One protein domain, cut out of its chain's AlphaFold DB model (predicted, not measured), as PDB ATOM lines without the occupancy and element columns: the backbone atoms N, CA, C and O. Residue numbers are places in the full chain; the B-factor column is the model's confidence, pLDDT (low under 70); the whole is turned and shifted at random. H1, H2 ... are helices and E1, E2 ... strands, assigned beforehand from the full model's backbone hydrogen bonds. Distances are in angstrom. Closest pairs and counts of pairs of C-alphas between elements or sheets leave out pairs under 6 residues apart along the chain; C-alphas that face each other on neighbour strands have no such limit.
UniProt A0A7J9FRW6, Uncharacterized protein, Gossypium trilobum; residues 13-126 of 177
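This is residues 13 to 126 of the 177 residues of an uncharacterized protein of Gossypium trilobum (UniProt A0A7J9FRW6). Two small two-stranded sheets, E1 with E4 and the hairpin E2 and E3, follow one another through a tight link; H2 lies over one face of the hairpin, and H3 stands away from both sheets, its residues 113 to 119 and the tail 120 to 126 sticking out from the body. A long stretch with no named element, residues 55 to 77, leads from the short H1 to H2 and pairs briefly with E3. The printed part has 114 residues, with three named helices and four named strands in the order E1, E2, E3, H1, H2, E4, H3. Both sheets are antiparallel; the class is mixed, helices and strands, with under half of the residues in named elements. It is only just loose, close to compact, with a radius of gyration of the C-alphas of 16.3 A and spans of 43 by 42 by 25 A.

E1 is residues 23 to 28, 14.4 A long, beginning at C-alpha 23 (124.341, 178.473, 149.182). E2 is residues 34 to 37, 9.7 A, and E3 is residues 41 to 45, 13.1 A. H1, residues 51 to 54, spans 5.4 A. H2, residues 78 to 88, is 15.1 A long from C-alpha 78 (117.433, 207.347, 157.649). E4 is residues 92 to 96, 13.5 A. H3, residues 106 to 119, is 20.4 A long and ends at C-alpha 119 (139.066, 204.298, 139.838).

E1 and E4 are antiparallel neighbours at 149 degrees, with N 24 and O 95 within hydrogen-bond range at 2.8 A. The hairpin E2 and E3 is antiparallel at 155 degrees, with N 34 and O 45 at 2.7 A and N 43 and O 36 at 2.9 A, both within hydrogen-bond range. The closest C-alphas of E1 and E2 are those of Arg 27 and Val 34, 5.6 A apart. The closest C-alphas of E2 and H2 are those of Pro 35 and Met 85, 6.3 A apart. E3 and H2 are near each other, with 7 pairs of C-alphas within 10 A. Residues 41 to 42 of E3 pair with residues 71 to 72, antiparallel. The closest C-alphas of E1 and H1 are those of Ile 24 and Tyr 54, 7.6 A apart. H3 is apart from E1, E2, E3, H1 and H2. Every O i to N i+4 pair in H2 and H3 is within hydrogen-bond range; H1 is too short for such a pair.

The two C-alphas farthest apart are those of Asn 90 and His 125, at 46.4 A. The printed part has no cut. The link from H1 to H2 is long, with 23 residues. Residues 113 to 126, of which 113 to 119 belong to H3, stand free. The mean pLDDT of the printed part is 82.0, and it is under 70 at residues 17 and 20, 99 to 101 and 116 to 126.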
ATOM      1  N   GLU A  13     144.710 182.202 148.491       72.50
ATOM      2  CA  GLU A  13     143.371 181.672 148.752       72.50
ATOM      3  C   GLU A  13     142.497 182.746 149.422       72.50
ATOM      4  O   GLU A  13     142.689 183.105 150.582       72.50
ATOM      5  N   TRP A  14     141.478 183.240 148.715       72.06
ATOM      6  CA  TRP A  14     140.518 184.232 149.231       72.06
ATOM      7  C   TRP A  14     139.459 183.618 150.161       72.06
ATOM      8  O   TRP A  14     138.302 184.019 150.139       72.06
ATOM      9  N   ARG A  15     139.816 182.607 150.953       72.56
ATOM     10  CA  ARG A  15     138.874 181.789 151.725       72.56
ATOM     11  C   ARG A  15     138.974 182.091 153.212       72.56
ATOM     12  O   ARG A  15     140.055 182.085 153.788       72.56
ATOM     13  N   ALA A  16     137.822 182.188 153.862       70.62
ATOM     14  CA  ALA A  16     137.716 181.913 155.287       70.62
ATOM     15  C   ALA A  16     137.547 180.390 155.475       70.62
ATOM     16  O   ALA A  16     136.552 179.844 154.992       70.62
ATOM     17  N   PRO A  17     138.483 179.658 156.117       69.19
ATOM     18  CA  PRO A  17     138.423 178.195 156.222       69.19
ATOM     19  C   PRO A  17     137.099 177.648 156.771       69.19
ATOM     20  O   PRO A  17     136.679 176.558 156.379       69.19
ATOM     21  N   TRP A  18     136.442 178.439 157.620       76.50
ATOM     22  CA  TRP A  18     135.160 178.166 158.266       76.50
ATOM     23  C   TRP A  18     133.920 178.524 157.426       76.50
ATOM     24  O   TRP A  18     132.810 178.169 157.810       76.50
ATOM     25  N   LEU A  19     134.068 179.217 156.291       72.88
ATOM     26  CA  LEU A  19     132.959 179.628 155.429       72.88
ATOM     27  C   LEU A  19     132.756 178.595 154.311       72.88
ATOM     28  O   LEU A  19     133.283 178.732 153.209       72.88
ATOM     29  N   LEU A  20     131.996 177.541 154.616       65.88
ATOM     30  CA  LEU A  20     131.636 176.476 153.671       65.88
ATOM     31  C   LEU A  20     130.123 176.392 153.378       65.88
ATOM     32  O   LEU A  20     129.578 175.290 153.396       65.88
ATOM     33  N   PRO A  21     129.395 177.498 153.132       71.25
ATOM     34  CA  PRO A  21     127.997 177.371 152.760       71.25
ATOM     35  C   PRO A  21     127.885 176.883 151.301       71.25
ATOM     36  O   PRO A  21     128.585 177.364 150.405       71.25
ATOM     37  N   ASP A  22     127.005 175.912 151.053       81.31
ATOM     38  CA  ASP A  22     126.669 175.455 149.692       81.31
ATOM     39  C   ASP A  22     125.762 176.449 148.946       81.31
ATOM     40  O   ASP A  22     125.615 176.380 147.719       81.31
ATOM     41  N   GLU A  23     125.202 177.411 149.681       88.94
ATOM     42  CA  GLU A  23     124.341 178.473 149.182       88.94
ATOM     43  C   GLU A  23     124.863 179.848 149.597       88.94
ATOM     44  O   GLU A  23     125.376 180.050 150.695       88.94
ATOM     45  N   ILE A  24     124.721 180.816 148.703       89.88
ATOM     46  CA  ILE A  24     125.196 182.181 148.889       89.88
ATOM     47  C   ILE A  24     123.967 183.082 148.908       89.88
ATOM     48  O   ILE A  24     123.264 183.194 147.900       89.88
ATOM     49  N   LEU A  25     123.705 183.727 150.046       91.56
ATOM     50  CA  LEU A  25     122.787 184.860 150.112       91.56
ATOM     51  C   LEU A  25     123.410 185.988 149.301       91.56
ATOM     52  O   LEU A  25     124.522 186.390 149.621       91.56
ATOM     53  N   TYR A  26     122.726 186.475 148.267       90.56
ATOM     54  CA  TYR A  26     123.301 187.478 147.364       90.56
ATOM     55  C   TYR A  26     122.423 188.708 147.133       90.56
ATOM     56  O   TYR A  26     122.921 189.710 146.629       90.56
ATOM     57  N   ARG A  27     121.138 188.642 147.492       91.56
ATOM     58  CA  ARG A  27     120.163 189.707 147.247       91.56
ATOM     59  C   ARG A  27     119.113 189.719 148.354       91.56
ATOM     60  O   ARG A  27     118.665 188.654 148.786       91.56
ATOM     61  N   CYS A  28     118.688 190.910 148.759       92.50
ATOM     62  CA  CYS A  28     117.546 191.113 149.649       92.50
ATOM     63  C   CYS A  28     116.515 191.984 148.931       92.50
ATOM     64  O   CYS A  28     116.800 193.135 148.619       92.50
ATOM     65  N   SER A  29     115.322 191.446 148.669       90.19
ATOM     66  CA  SER A  29     114.288 192.106 147.866       90.19
ATOM     67  C   SER A  29     114.850 192.564 146.507       90.19
ATOM     68  O   SER A  29     115.297 191.711 145.729       90.19
ATOM     69  N   ASP A  30     114.869 193.871 146.247       86.50
ATOM     70  CA  ASP A  30     115.395 194.488 145.024       86.50
ATOM     71  C   ASP A  30     116.859 194.961 145.147       86.50
ATOM     72  O   ASP A  30     117.451 195.406 144.166       86.50
ATOM     73  N   PHE A  31     117.482 194.830 146.322       87.44
ATOM     74  CA  PHE A  31     118.886 195.193 146.527       87.44
ATOM     75  C   PHE A  31     119.814 194.083 146.036       87.44
ATOM     76  O   PHE A  31     119.867 193.019 146.651       87.44
ATOM     77  N   ASP A  32     120.634 194.350 145.014       87.12
ATOM     78  CA  ASP A  32     121.707 193.460 144.508       87.12
ATOM     79  C   ASP A  32     122.872 193.223 145.498       87.12
ATOM     80  O   ASP A  32     123.968 192.789 145.139       87.12
ATOM     81  N   TRP A  33     122.625 193.524 146.765       91.19
ATOM     82  CA  TRP A  33     123.513 193.436 147.901       91.19
ATOM     83  C   TRP A  33     122.683 193.155 149.158       91.19
ATOM     84  O   TRP A  33     121.467 193.331 149.211       91.19
ATOM     85  N   VAL A  34     123.359 192.682 150.192       92.19
ATOM     86  CA  VAL A  34     122.797 192.316 151.484       92.19
ATOM     87  C   VAL A  34     123.013 193.485 152.450       92.19
ATOM     88  O   VAL A  34     124.166 193.798 152.762       92.19
ATOM     89  N   PRO A  35     121.946 194.152 152.927       91.81
ATOM     90  CA  PRO A  35     122.070 195.264 153.861       91.81
ATOM     91  C   PRO A  35     122.515 194.781 155.241       91.81
ATOM     92  O   PRO A  35     121.769 194.093 155.937       91.81
ATOM     93  N   LEU A  36     123.709 195.182 155.669       91.00
ATOM     94  CA  LEU A  36     124.234 194.928 157.006       91.00
ATOM     95  C   LEU A  36     124.064 196.178 157.868       91.00
ATOM     96  O   LEU A  36     124.733 197.191 157.658       91.00
ATOM     97  N   LEU A  37     123.167 196.103 158.850       89.12
ATOM     98  CA  LEU A  37     122.959 197.173 159.823       89.12
ATOM     99  C   LEU A  37     124.074 197.131 160.874       89.12
ATOM    100  O   LEU A  37     124.233 196.149 161.599       89.12
ATOM    101  N   GLY A  38     124.846 198.208 160.954       87.44
ATOM    102  CA  GLY A  38     125.862 198.427 161.972       87.44
ATOM    103  C   GLY A  38     125.406 199.428 163.034       87.44
ATOM    104  O   GLY A  38     124.305 199.970 162.992       87.44
ATOM    105  N   ILE A  39     126.300 199.722 163.978       83.62
ATOM    106  CA  ILE A  39     126.066 200.700 165.059       83.62
ATOM    107  C   ILE A  39     126.006 202.161 164.571       83.62
ATOM    108  O   ILE A  39     125.459 203.026 165.251       83.62
ATOM    109  N   TRP A  40     126.568 202.450 163.394       85.81
ATOM    110  CA  TRP A  40     126.710 203.811 162.859       85.81
ATOM    111  C   TRP A  40     125.874 204.089 161.609       85.81
ATOM    112  O   TRP A  40     125.860 205.218 161.119       85.81
ATOM    113  N   GLY A  41     125.191 203.081 161.086       89.19
ATOM    114  CA  GLY A  41     124.579 203.131 159.771       89.19
ATOM    115  C   GLY A  41     124.395 201.736 159.203       89.19
ATOM    116  O   GLY A  41     124.430 200.757 159.946       89.19
ATOM    117  N   ALA A  42     124.262 201.642 157.888       89.12
ATOM    118  CA  ALA A  42     124.259 200.376 157.177       89.12
ATOM    119  C   ALA A  42     125.330 200.360 156.094       89.12
ATOM    120  O   ALA A  42     125.655 201.402 155.526       89.12
ATOM    121  N   VAL A  43     125.828 199.163 155.797       90.69
ATOM    122  CA  VAL A  43     126.693 198.891 154.652       90.69
ATOM    123  C   VAL A  43     126.127 197.723 153.853       90.69
ATOM    124  O   VAL A  43     125.673 196.727 154.414       90.69
ATOM    125  N   GLY A  44     126.149 197.836 152.534       90.38
ATOM    126  CA  GLY A  44     125.743 196.778 151.629       90.38
ATOM    127  C   GLY A  44     126.900 195.830 151.379       90.38
ATOM    128  O   GLY A  44     127.891 196.194 150.748       90.38
ATOM    129  N   TYR A  45     126.773 194.597 151.854       90.56
ATOM    130  CA  TYR A  45     127.661 193.527 151.432       90.56
ATOM    131  C   TYR A  45     127.204 193.032 150.064       90.56
ATOM    132  O   TYR A  45     126.054 192.646 149.910       90.56
ATOM    133  N   ALA A  46     128.084 193.019 149.066       91.94
ATOM    134  CA  ALA A  46     127.751 192.594 147.706       91.94
ATOM    135  C   ALA A  46     128.443 191.259 147.353       91.94
ATOM    136  O   ALA A  46     129.468 191.260 146.670       91.94
ATOM    137  N   PRO A  47     127.891 190.110 147.796       90.62
ATOM    138  CA  PRO A  47     128.422 188.763 147.569       90.62
ATOM    139  C   PRO A  47     128.819 188.471 146.123       90.62
ATOM    140  O   PRO A  47     129.819 187.801 145.877       90.62
ATOM    141  N   LEU A  48     128.067 189.008 145.155       89.75
ATOM    142  CA  LEU A  48     128.336 188.799 143.733       89.75
ATOM    143  C   LEU A  48     129.680 189.392 143.279       89.75
ATOM    144  O   LEU A  48     130.256 188.902 142.312       89.75
ATOM    145  N   LEU A  49     130.217 190.403 143.972       89.19
ATOM    146  CA  LEU A  49     131.549 190.956 143.695       89.19
ATOM    147  C   LEU A  49     132.691 190.083 144.235       89.19
ATOM    148  O   LEU A  49     133.833 190.278 143.823       89.19
ATOM    149  N   VAL A  50     132.399 189.156 145.153       87.31
ATOM    150  CA  VAL A  50     133.393 188.406 145.939       87.31
ATOM    151  C   VAL A  50     133.115 186.897 145.961       87.31
ATOM    152  O   VAL A  50     133.452 186.199 146.914       87.31
ATOM    153  N   LEU A  51     132.547 186.347 144.884       87.06
ATOM    154  CA  LEU A  51     132.170 184.927 144.779       87.06
ATOM    155  C   LEU A  51     133.348 183.961 144.953       87.06
ATOM    156  O   LEU A  51     133.157 182.825 145.397       87.06
ATOM    157  N   ARG A  52     134.573 184.431 144.685       83.75
ATOM    158  CA  ARG A  52     135.814 183.689 144.957       83.75
ATOM    159  C   ARG A  52     135.930 183.277 146.434       83.75
ATOM    160  O   ARG A  52     136.434 182.190 146.704       83.75
ATOM    161  N   GLN A  53     135.388 184.068 147.372       84.50
ATOM    162  CA  GLN A  53     135.362 183.736 148.806       84.50
ATOM    163  C   GLN A  53     134.553 182.477 149.125       84.50
ATOM    164  O   GLN A  53     134.826 181.787 150.105       84.50
ATOM    165  N   TYR A  54     133.593 182.151 148.260       83.19
ATOM    166  CA  TYR A  54     132.699 181.007 148.389       83.19
ATOM    167  C   TYR A  54     133.111 179.826 147.498       83.19
ATOM    168  O   TYR A  54     132.338 178.880 147.345       83.19
ATOM    169  N   ARG A  55     134.295 179.875 146.859       80.44
ATOM    170  CA  ARG A  55     134.711 178.923 145.805       80.44
ATOM    171  C   ARG A  55     133.680 178.797 144.680       80.44
ATOM    172  O   ARG A  55     133.501 177.729 144.094       80.44
ATOM    173  N   SER A  56     132.969 179.887 144.410       84.69
ATOM    174  CA  SER A  56     132.037 179.968 143.299       84.69
ATOM    175  C   SER A  56     132.697 180.706 142.148       84.69
ATOM    176  O   SER A  56     133.485 181.634 142.350       84.69
ATOM    177  N   ARG A  57     132.358 180.301 140.928       86.38
ATOM    178  CA  ARG A  57     132.823 180.961 139.714       86.38
ATOM    179  C   ARG A  57     132.437 182.438 139.727       86.38
ATOM    180  O   ARG A  57     131.265 182.777 139.885       86.38
ATOM    181  N   GLN A  58     133.428 183.299 139.542       88.75
ATOM    182  CA  GLN A  58     133.260 184.740 139.479       88.75
ATOM    183  C   GLN A  58     132.849 185.160 138.065       88.75
ATOM    184  O   GLN A  58     133.546 184.859 137.097       88.75
ATOM    185  N   PHE A  59     131.739 185.887 137.966       86.94
ATOM    186  CA  PHE A  59     131.226 186.497 136.736       86.94
ATOM    187  C   PHE A  59     131.080 188.013 136.920       86.94
ATOM    188  O   PHE A  59     131.302 188.519 138.023       86.94
ATOM    189  N   ILE A  60     130.732 188.736 135.849       88.62
ATOM    190  CA  ILE A  60     130.456 190.181 135.895       88.62
ATOM    191  C   ILE A  60     129.178 190.413 136.719       88.62
ATOM    192  O   ILE A  60     128.095 190.050 136.259       88.62
ATOM    193  N   PRO A  61     129.270 190.987 137.927       88.38
ATOM    194  CA  PRO A  61     128.107 191.170 138.778       88.38
ATOM    195  C   PRO A  61     127.322 192.417 138.375       88.38
ATOM    196  O   PRO A  61     127.871 193.368 137.811       88.38
ATOM    197  N   THR A  62     126.045 192.452 138.744       83.31
ATOM    198  CA  THR A  62     125.266 193.686 138.682       83.31
ATOM    199  C   THR A  62     125.811 194.681 139.702       83.31
ATOM    200  O   THR A  62     125.994 194.350 140.871       83.31
ATOM    201  N   THR A  63     126.080 195.907 139.259       82.44
ATOM    202  CA  THR A  63     126.558 197.003 140.118       82.44
ATOM    203  C   THR A  63     125.482 198.051 140.396       82.44
ATOM    204  O   THR A  63     125.781 199.129 140.912       82.44
ATOM    205  N   HIS A  64     124.235 197.767 140.017       82.44
ATOM    206  CA  HIS A  64     123.110 198.670 140.207       82.44
ATOM    207  C   HIS A  64     122.868 198.922 141.700       82.44
ATOM    208  O   HIS A  64     122.941 198.007 142.516       82.44
ATOM    209  N   GLY A  65     122.640 200.185 142.065       80.75
ATOM    210  CA  GLY A  65     122.385 200.575 143.453       80.75
ATOM    211  C   GLY A  65     123.573 200.421 144.413       80.75
ATOM    212  O   GLY A  65     123.398 200.656 145.604       80.75
ATOM    213  N   LEU A  66     124.786 200.071 143.948       81.00
ATOM    214  CA  LEU A  66     125.951 199.930 144.841       81.00
ATOM    215  C   LEU A  66     126.361 201.246 145.515       81.00
ATOM    216  O   LEU A  66     126.868 201.233 146.632       81.00
ATOM    217  N   ALA A  67     126.135 202.385 144.858       81.38
ATOM    218  CA  ALA A  67     126.388 203.700 145.448       81.38
ATOM    219  C   ALA A  67     125.460 203.998 146.644       81.38
ATOM    220  O   ALA A  67     125.767 204.854 147.467       81.38
ATOM    221  N   GLU A  68     124.343 203.279 146.751       81.50
ATOM    222  CA  GLU A  68     123.345 203.424 147.814       81.50
ATOM    223  C   GLU A  68     123.517 202.376 148.925       81.50
ATOM    224  O   GLU A  68     122.776 202.400 149.909       81.50
ATOM    225  N   CYS A  69     124.511 201.485 148.796       82.00
ATOM    226  CA  CYS A  69     124.842 200.452 149.778       82.00
ATOM    227  C   CYS A  69     125.151 201.007 151.165       82.00
ATOM    228  O   CYS A  69     125.013 200.286 152.149       82.00
ATOM    229  N   GLU A  70     125.624 202.247 151.263       88.44
ATOM    230  CA  GLU A  70     126.061 202.831 152.524       88.44
ATOM    231  C   GLU A  70     125.188 204.021 152.923       88.44
ATOM    232  O   GLU A  70     124.892 204.914 152.126       88.44
ATOM    233  N   PHE A  71     124.789 204.064 154.193       86.19
ATOM    234  CA  PHE A  71     124.245 205.277 154.797       86.19
ATOM    235  C   PHE A  71     124.550 205.320 156.293       86.19
ATOM    236  O   PHE A  71     124.752 204.286 156.921       86.19
ATOM    237  N   SER A  72     124.538 206.517 156.881       86.88
ATOM    238  CA  SER A  72     124.753 206.726 158.315       86.88
ATOM    239  C   SER A  72     123.463 207.075 159.057       86.88
ATOM    240  O   SER A  72     122.536 207.681 158.507       86.88
ATOM    241  N   TYR A  73     123.401 206.716 160.339       82.38
ATOM    242  CA  TYR A  73     122.320 207.165 161.214       82.38
ATOM    243  C   TYR A  73     122.462 208.668 161.480       82.38
ATOM    244  O   TYR A  73     123.498 209.120 161.962       82.38
ATOM    245  N   GLY A  74     121.419 209.438 161.165       79.12
ATOM    246  CA  GLY A  74     121.409 210.901 161.292       79.12
ATOM    247  C   GLY A  74     121.332 211.658 159.964       79.12
ATOM    248  O   GLY A  74     121.088 212.860 159.985       79.12
ATOM    249  N   GLY A  75     121.481 210.977 158.823       80.94
ATOM    250  CA  GLY A  75     121.133 211.548 157.518       80.94
ATOM    251  C   GLY A  75     119.620 211.713 157.339       80.94
ATOM    252  O   GLY A  75     118.830 211.075 158.041       80.94
ATOM    253  N   ASP A  76     119.201 212.542 156.386       83.69
ATOM    254  CA  ASP A  76     117.776 212.694 156.081       83.69
ATOM    255  C   ASP A  76     117.156 211.358 155.624       83.69
ATOM    256  O   ASP A  76     117.793 210.541 154.954       83.69
ATOM    257  N   GLY A  77     115.923 211.091 156.057       86.31
ATOM    258  CA  GLY A  77     115.196 209.867 155.718       86.31
ATOM    259  C   GLY A  77     115.766 208.556 156.285       86.31
ATOM    260  O   GLY A  77     115.262 207.489 155.930       86.31
ATOM    261  N   TYR A  78     116.764 208.577 157.184       86.88
ATOM    262  CA  TYR A  78     117.433 207.347 157.649       86.88
ATOM    263  C   TYR A  78     116.476 206.316 158.279       86.88
ATOM    264  O   TYR A  78     116.646 205.118 158.075       86.88
ATOM    265  N   LYS A  79     115.433 206.757 158.999       89.44
ATOM    266  CA  LYS A  79     114.417 205.857 159.581       89.44
ATOM    267  C   LYS A  79     113.661 205.075 158.506       89.44
ATOM    268  O   LYS A  79     113.390 203.892 158.690       89.44
ATOM    269  N   LYS A  80     113.355 205.729 157.379       91.75
ATOM    270  CA  LYS A  80     112.704 205.096 156.229       91.75
ATOM    271  C   LYS A  80     113.629 204.049 155.606       91.75
ATOM    272  O   LYS A  80     113.194 202.921 155.414       91.75
ATOM    273  N   LYS A  81     114.913 204.383 155.415       89.31
ATOM    274  CA  LYS A  81     115.927 203.435 154.920       89.31
ATOM    275  C   LYS A  81     116.084 202.212 155.825       89.31
ATOM    276  O   LYS A  81     116.151 201.096 155.324       89.31
ATOM    277  N   ILE A  82     116.096 202.397 157.150       88.50
ATOM    278  CA  ILE A  82     116.127 201.270 158.098       88.50
ATOM    279  C   ILE A  82     114.908 200.368 157.883       88.50
ATOM    280  O   ILE A  82     115.073 199.161 157.749       88.50
ATOM    281  N   GLN A  83     113.704 200.940 157.798       90.94
ATOM    282  CA  GLN A  83     112.485 200.159 157.579       90.94
ATOM    283  C   GLN A  83     112.510 199.405 156.241       90.94
ATOM    284  O   GLN A  83     112.138 198.235 156.196       90.94
ATOM    285  N   GLU A  84     112.960 200.051 155.163       91.38
ATOM    286  CA  GLU A  84     113.120 199.434 153.841       91.38
ATOM    287  C   GLU A  84     114.086 198.242 153.899       91.38
ATOM    288  O   GLU A  84     113.748 197.157 153.429       91.38
ATOM    289  N   MET A  85     115.240 198.400 154.555       89.94
ATOM    290  CA  MET A  85     116.200 197.309 154.739       89.94
ATOM    291  C   MET A  85     115.639 196.177 155.591       89.94
ATOM    292  O   MET A  85     115.745 195.016 155.200       89.94
ATOM    293  N   SER A  86     115.014 196.488 156.729       89.25
ATOM    294  CA  SER A  86     114.372 195.485 157.583       89.25
ATOM    295  C   SER A  86     113.290 194.712 156.830       89.25
ATOM    296  O   SER A  86     113.205 193.496 156.962       89.25
ATOM    297  N   ASN A  87     112.504 195.387 155.988       91.56
ATOM    298  CA  ASN A  87     111.511 194.731 155.144       91.56
ATOM    299  C   ASN A  87     112.168 193.857 154.065       91.56
ATOM    300  O   ASN A  87     111.676 192.764 153.790       91.56
ATOM    301  N   ALA A  88     113.283 194.302 153.480       91.62
ATOM    302  CA  ALA A  88     113.998 193.554 152.451       91.62
ATOM    303  C   ALA A  88     114.578 192.229 152.968       91.62
ATOM    304  O   ALA A  88     114.639 191.253 152.218       91.62
ATOM    305  N   TRP A  89     114.930 192.157 154.256       93.25
ATOM    306  CA  TRP A  89     115.345 190.914 154.918       93.25
ATOM    307  C   TRP A  89     114.250 189.837 154.951       93.25
ATOM    308  O   TRP A  89     114.573 188.658 155.057       93.25
ATOM    309  N   ASN A  90     112.975 190.195 154.770       92.19
ATOM    310  CA  ASN A  90     111.898 189.207 154.631       92.19
ATOM    311  C   ASN A  90     111.887 188.528 153.249       92.19
ATOM    312  O   ASN A  90     111.154 187.565 153.038       92.19
ATOM    313  N   GLN A  91     112.673 189.031 152.291       92.62
ATOM    314  CA  GLN A  91     112.723 188.555 150.907       92.62
ATOM    315  C   GLN A  91     114.165 188.251 150.484       92.62
ATOM    316  O   GLN A  91     114.702 188.835 149.542       92.62
ATOM    317  N   THR A  92     114.820 187.324 151.179       94.56
ATOM    318  CA  THR A  92     116.186 186.906 150.835       94.56
ATOM    319  C   THR A  92     116.215 186.018 149.596       94.56
ATOM    320  O   THR A  92     115.414 185.085 149.487       94.56
ATOM    321  N   ARG A  93     117.185 186.234 148.702       92.12
ATOM    322  CA  ARG A  93     117.471 185.316 147.595       92.12
ATOM    323  C   ARG A  93     118.836 184.668 147.750       92.12
ATOM    324  O   ARG A  93     119.854 185.334 147.948       92.12
ATOM    325  N   TRP A  94     118.824 183.357 147.578       92.75
ATOM    326  CA  TRP A  94     119.981 182.490 147.697       92.75
ATOM    327  C   TRP A  94     120.300 181.889 146.335       92.75
ATOM    328  O   TRP A  94     119.405 181.645 145.524       92.75
ATOM    329  N   MET A  95     121.580 181.673 146.065       89.88
ATOM    330  CA  MET A  95     122.034 180.938 144.890       89.88
ATOM    331  C   MET A  95     122.911 179.771 145.312       89.88
ATOM    332  O   MET A  95     123.671 179.874 146.273       89.88
ATOM    333  N   LYS A  96     122.844 178.671 144.564       88.50
ATOM    334  CA  LYS A  96     123.759 177.548 144.768       88.50
ATOM    335  C   LYS A  96     125.159 177.911 144.291       88.50
ATOM    336  O   LYS A  96     125.318 178.590 143.274       88.50
ATOM    337  N   ARG A  97     126.169 177.408 145.000       84.12
ATOM    338  CA  ARG A  97     127.569 177.505 144.577       84.12
ATOM    339  C   ARG A  97     127.754 176.881 143.191       84.12
ATOM    340  O   ARG A  97     127.323 175.757 142.941       84.12
ATOM    341  N   LEU A  98     128.473 177.581 142.315       76.88
ATOM    342  CA  LEU A  98     128.867 177.085 140.996       76.88
ATOM    343  C   LEU A  98     130.364 176.760 141.012       76.88
ATOM    344  O   LEU A  98     131.190 177.659 140.881       76.88
ATOM    345  N   ALA A  99     130.717 175.485 141.197       66.88
ATOM    346  CA  ALA A  99     132.105 175.050 141.415       66.88
ATOM    347  C   ALA A  99     132.785 174.386 140.193       66.88
ATOM    348  O   ALA A  99     133.848 173.792 140.340       66.88
ATOM    349  N   MET A 100     132.201 174.449 138.990       62.34
ATOM    350  CA  MET A 100     132.783 173.806 137.801       62.34
ATOM    351  C   MET A 100     133.622 174.777 136.955       62.34
ATOM    352  O   MET A 100     133.100 175.752 136.412       62.34
ATOM    353  N   GLY A 101     134.908 174.450 136.784       69.19
ATOM    354  CA  GLY A 101     135.835 175.129 135.873       69.19
ATOM    355  C   GLY A 101     136.682 176.235 136.521       69.19
ATOM    356  O   GLY A 101     136.726 176.346 137.746       69.19
ATOM    357  N   PRO A 102     137.381 177.049 135.708       72.25
ATOM    358  CA  PRO A 102     138.184 178.169 136.192       72.25
ATOM    359  C   PRO A 102     137.359 179.119 137.069       72.25
ATOM    360  O   PRO A 102     136.223 179.458 136.721       72.25
ATOM    361  N   MET A 103     137.950 179.560 138.186       78.06
ATOM    362  CA  MET A 103     137.282 180.384 139.206       78.06
ATOM    363  C   MET A 103     136.933 181.792 138.701       78.06
ATOM    364  O   MET A 103     136.122 182.486 139.309       78.06
ATOM    365  N   THR A 104     137.511 182.199 137.575       80.44
ATOM    366  CA  THR A 104     137.338 183.499 136.929       80.44
ATOM    367  C   THR A 104     137.044 183.289 135.451       80.44
ATOM    368  O   THR A 104     137.534 182.332 134.844       80.44
ATOM    369  N   THR A 105     136.208 184.147 134.866       84.12
ATOM    370  CA  THR A 105     136.002 184.156 133.413       84.12
ATOM    371  C   THR A 105     136.862 185.246 132.758       84.12
ATOM    372  O   THR A 105     137.155 186.258 133.405       84.12
ATOM    373  N   PRO A 106     137.284 185.076 131.492       86.31
ATOM    374  CA  PRO A 106     138.026 186.109 130.765       86.31
ATOM    375  C   PRO A 106     137.300 187.462 130.744       86.31
ATOM    376  O   PRO A 106     137.924 188.503 130.940       86.31
ATOM    377  N   GLU A 107     135.973 187.444 130.608       88.25
ATOM    378  CA  GLU A 107     135.124 188.639 130.588       88.25
ATOM    379  C   GLU A 107     135.145 189.363 131.939       88.25
ATOM    380  O   GLU A 107     135.164 190.592 131.990       88.25
ATOM    381  N   TYR A 108     135.184 188.614 133.050       87.56
ATOM    382  CA  TYR A 108     135.346 189.210 134.373       87.56
ATOM    383  C   TYR A 108     136.686 189.941 134.498       87.56
ATOM    384  O   TYR A 108     136.721 191.051 135.026       87.56
ATOM    385  N   ASN A 109     137.778 189.344 134.010       86.00
ATOM    386  CA  ASN A 109     139.105 189.960 134.075       86.00
ATOM    387  C   ASN A 109     139.169 191.248 133.245       86.00
ATOM    388  O   ASN A 109     139.716 192.250 133.704       86.00
ATOM    389  N   GLU A 110     138.555 191.251 132.061       88.75
ATOM    390  CA  GLU A 110     138.442 192.452 131.233       88.75
ATOM    391  C   GLU A 110     137.613 193.544 131.927       88.75
ATOM    392  O   GLU A 110     138.043 194.695 132.031       88.75
ATOM    393  N   TRP A 111     136.442 193.181 132.453       88.75
ATOM    394  CA  TRP A 111     135.575 194.098 133.189       88.75
ATOM    395  C   TRP A 111     136.265 194.691 134.426       88.75
ATOM    396  O   TRP A 111     136.164 195.892 134.690       88.75
ATOM    397  N   TRP A 112     137.006 193.866 135.167       83.44
ATOM    398  CA  TRP A 112     137.795 194.289 136.319       83.44
ATOM    399  C   TRP A 112     138.916 195.257 135.921       83.44
ATOM    400  O   TRP A 112     139.063 196.309 136.546       83.44
ATOM    401  N   GLY A 113     139.656 194.951 134.850       83.56
ATOM    402  CA  GLY A 113     140.725 195.807 134.329       83.56
ATOM    403  C   GLY A 113     140.232 197.197 133.917       83.56
ATOM    404  O   GLY A 113     140.887 198.193 134.220       83.56
ATOM    405  N   ARG A 114     139.040 197.286 133.309       84.75
ATOM    406  CA  ARG A 114     138.399 198.572 132.982       84.75
ATOM    407  C   ARG A 114     138.099 199.392 134.245       84.75
ATOM    408  O   ARG A 114     138.528 200.537 134.334       84.75
ATOM    409  N   ARG A 115     137.477 198.789 135.271       78.69
ATOM    410  CA  ARG A 115     137.171 199.493 136.535       78.69
ATOM    411  C   ARG A 115     138.408 199.960 137.294       78.69
ATOM    412  O   ARG A 115     138.356 201.024 137.907       78.69
ATOM    413  N   ILE A 116     139.490 199.184 137.300       69.25
ATOM    414  CA  ILE A 116     140.744 199.598 137.946       69.25
ATOM    415  C   ILE A 116     141.271 200.890 137.317       69.25
ATOM    416  O   ILE A 116     141.631 201.816 138.041       69.25
ATOM    417  N   ASN A 117     141.268 200.975 135.987       62.84
ATOM    418  CA  ASN A 117     141.773 202.149 135.279       62.84
ATOM    419  C   ASN A 117     140.904 203.396 135.511       62.84
ATOM    420  O   ASN A 117     141.440 204.499 135.561       62.84
ATOM    421  N   ASP A 118     139.595 203.216 135.710       63.56
ATOM    422  CA  ASP A 118     138.667 204.320 135.979       63.56
ATOM    423  C   ASP A 118     138.730 204.828 137.435       63.56
ATOM    424  O   ASP A 118     138.433 205.992 137.693       63.56
ATOM    425  N   ASN A 119     139.108 203.974 138.401       57.47
ATOM    426  CA  ASN A 119     139.066 204.298 139.838       57.47
ATOM    427  C   ASN A 119     140.436 204.566 140.485       57.47
ATOM    428  O   ASN A 119     140.473 205.041 141.620       57.47
ATOM    429  N   ILE A 120     141.556 204.267 139.816       45.28
ATOM    430  CA  ILE A 120     142.902 204.512 140.355       45.28
ATOM    431  C   ILE A 120     143.550 205.680 139.598       45.28
ATOM    432  O   ILE A 120     144.119 205.474 138.522       45.28
ATOM    433  N   PRO A 121     143.568 206.911 140.153       50.69
ATOM    434  CA  PRO A 121     144.577 207.885 139.758       50.69
ATOM    435  C   PRO A 121     145.938 207.231 140.001       50.69
ATOM    436  O   PRO A 121     146.138 206.694 141.089       50.69
ATOM    437  N   LYS A 122     146.835 207.239 138.999       44.72
ATOM    438  CA  LYS A 122     148.210 206.696 139.063       44.72
ATOM    439  C   LYS A 122     148.727 206.682 140.506       44.72
ATOM    440  O   LYS A 122     149.013 207.740 141.063       44.72
ATOM    441  N   LEU A 123     148.791 205.490 141.098       44.34
ATOM    442  CA  LEU A 123     149.180 205.288 142.489       44.34
ATOM    443  C   LEU A 123     150.625 205.797 142.655       44.34
ATOM    444  O   LEU A 123     151.570 205.125 142.242       44.34
ATOM    445  N   SER A 124     150.818 207.015 143.163       46.25
ATOM    446  CA  SER A 124     152.150 207.491 143.536       46.25
ATOM    447  C   SER A 124     152.593 206.740 144.793       46.25
ATOM    448  O   SER A 124     151.783 206.424 145.659       46.25
ATOM    449  N   HIS A 125     153.885 206.437 144.911       48.56
ATOM    450  CA  HIS A 125     154.443 205.684 146.043       48.56
ATOM    451  C   HIS A 125     154.151 206.336 147.420       48.56
ATOM    452  O   HIS A 125     154.170 205.661 148.445       48.56
ATOM    453  N   GLU A 126     153.825 207.632 147.448       49.44
ATOM    454  CA  GLU A 126     153.432 208.382 148.650       49.44
ATOM    455  C   GLU A 126     152.004 208.066 149.142       49.44
ATOM    456  O   GLU A 126     151.731 208.157 150.341       49.44
TER     457      GLU A 126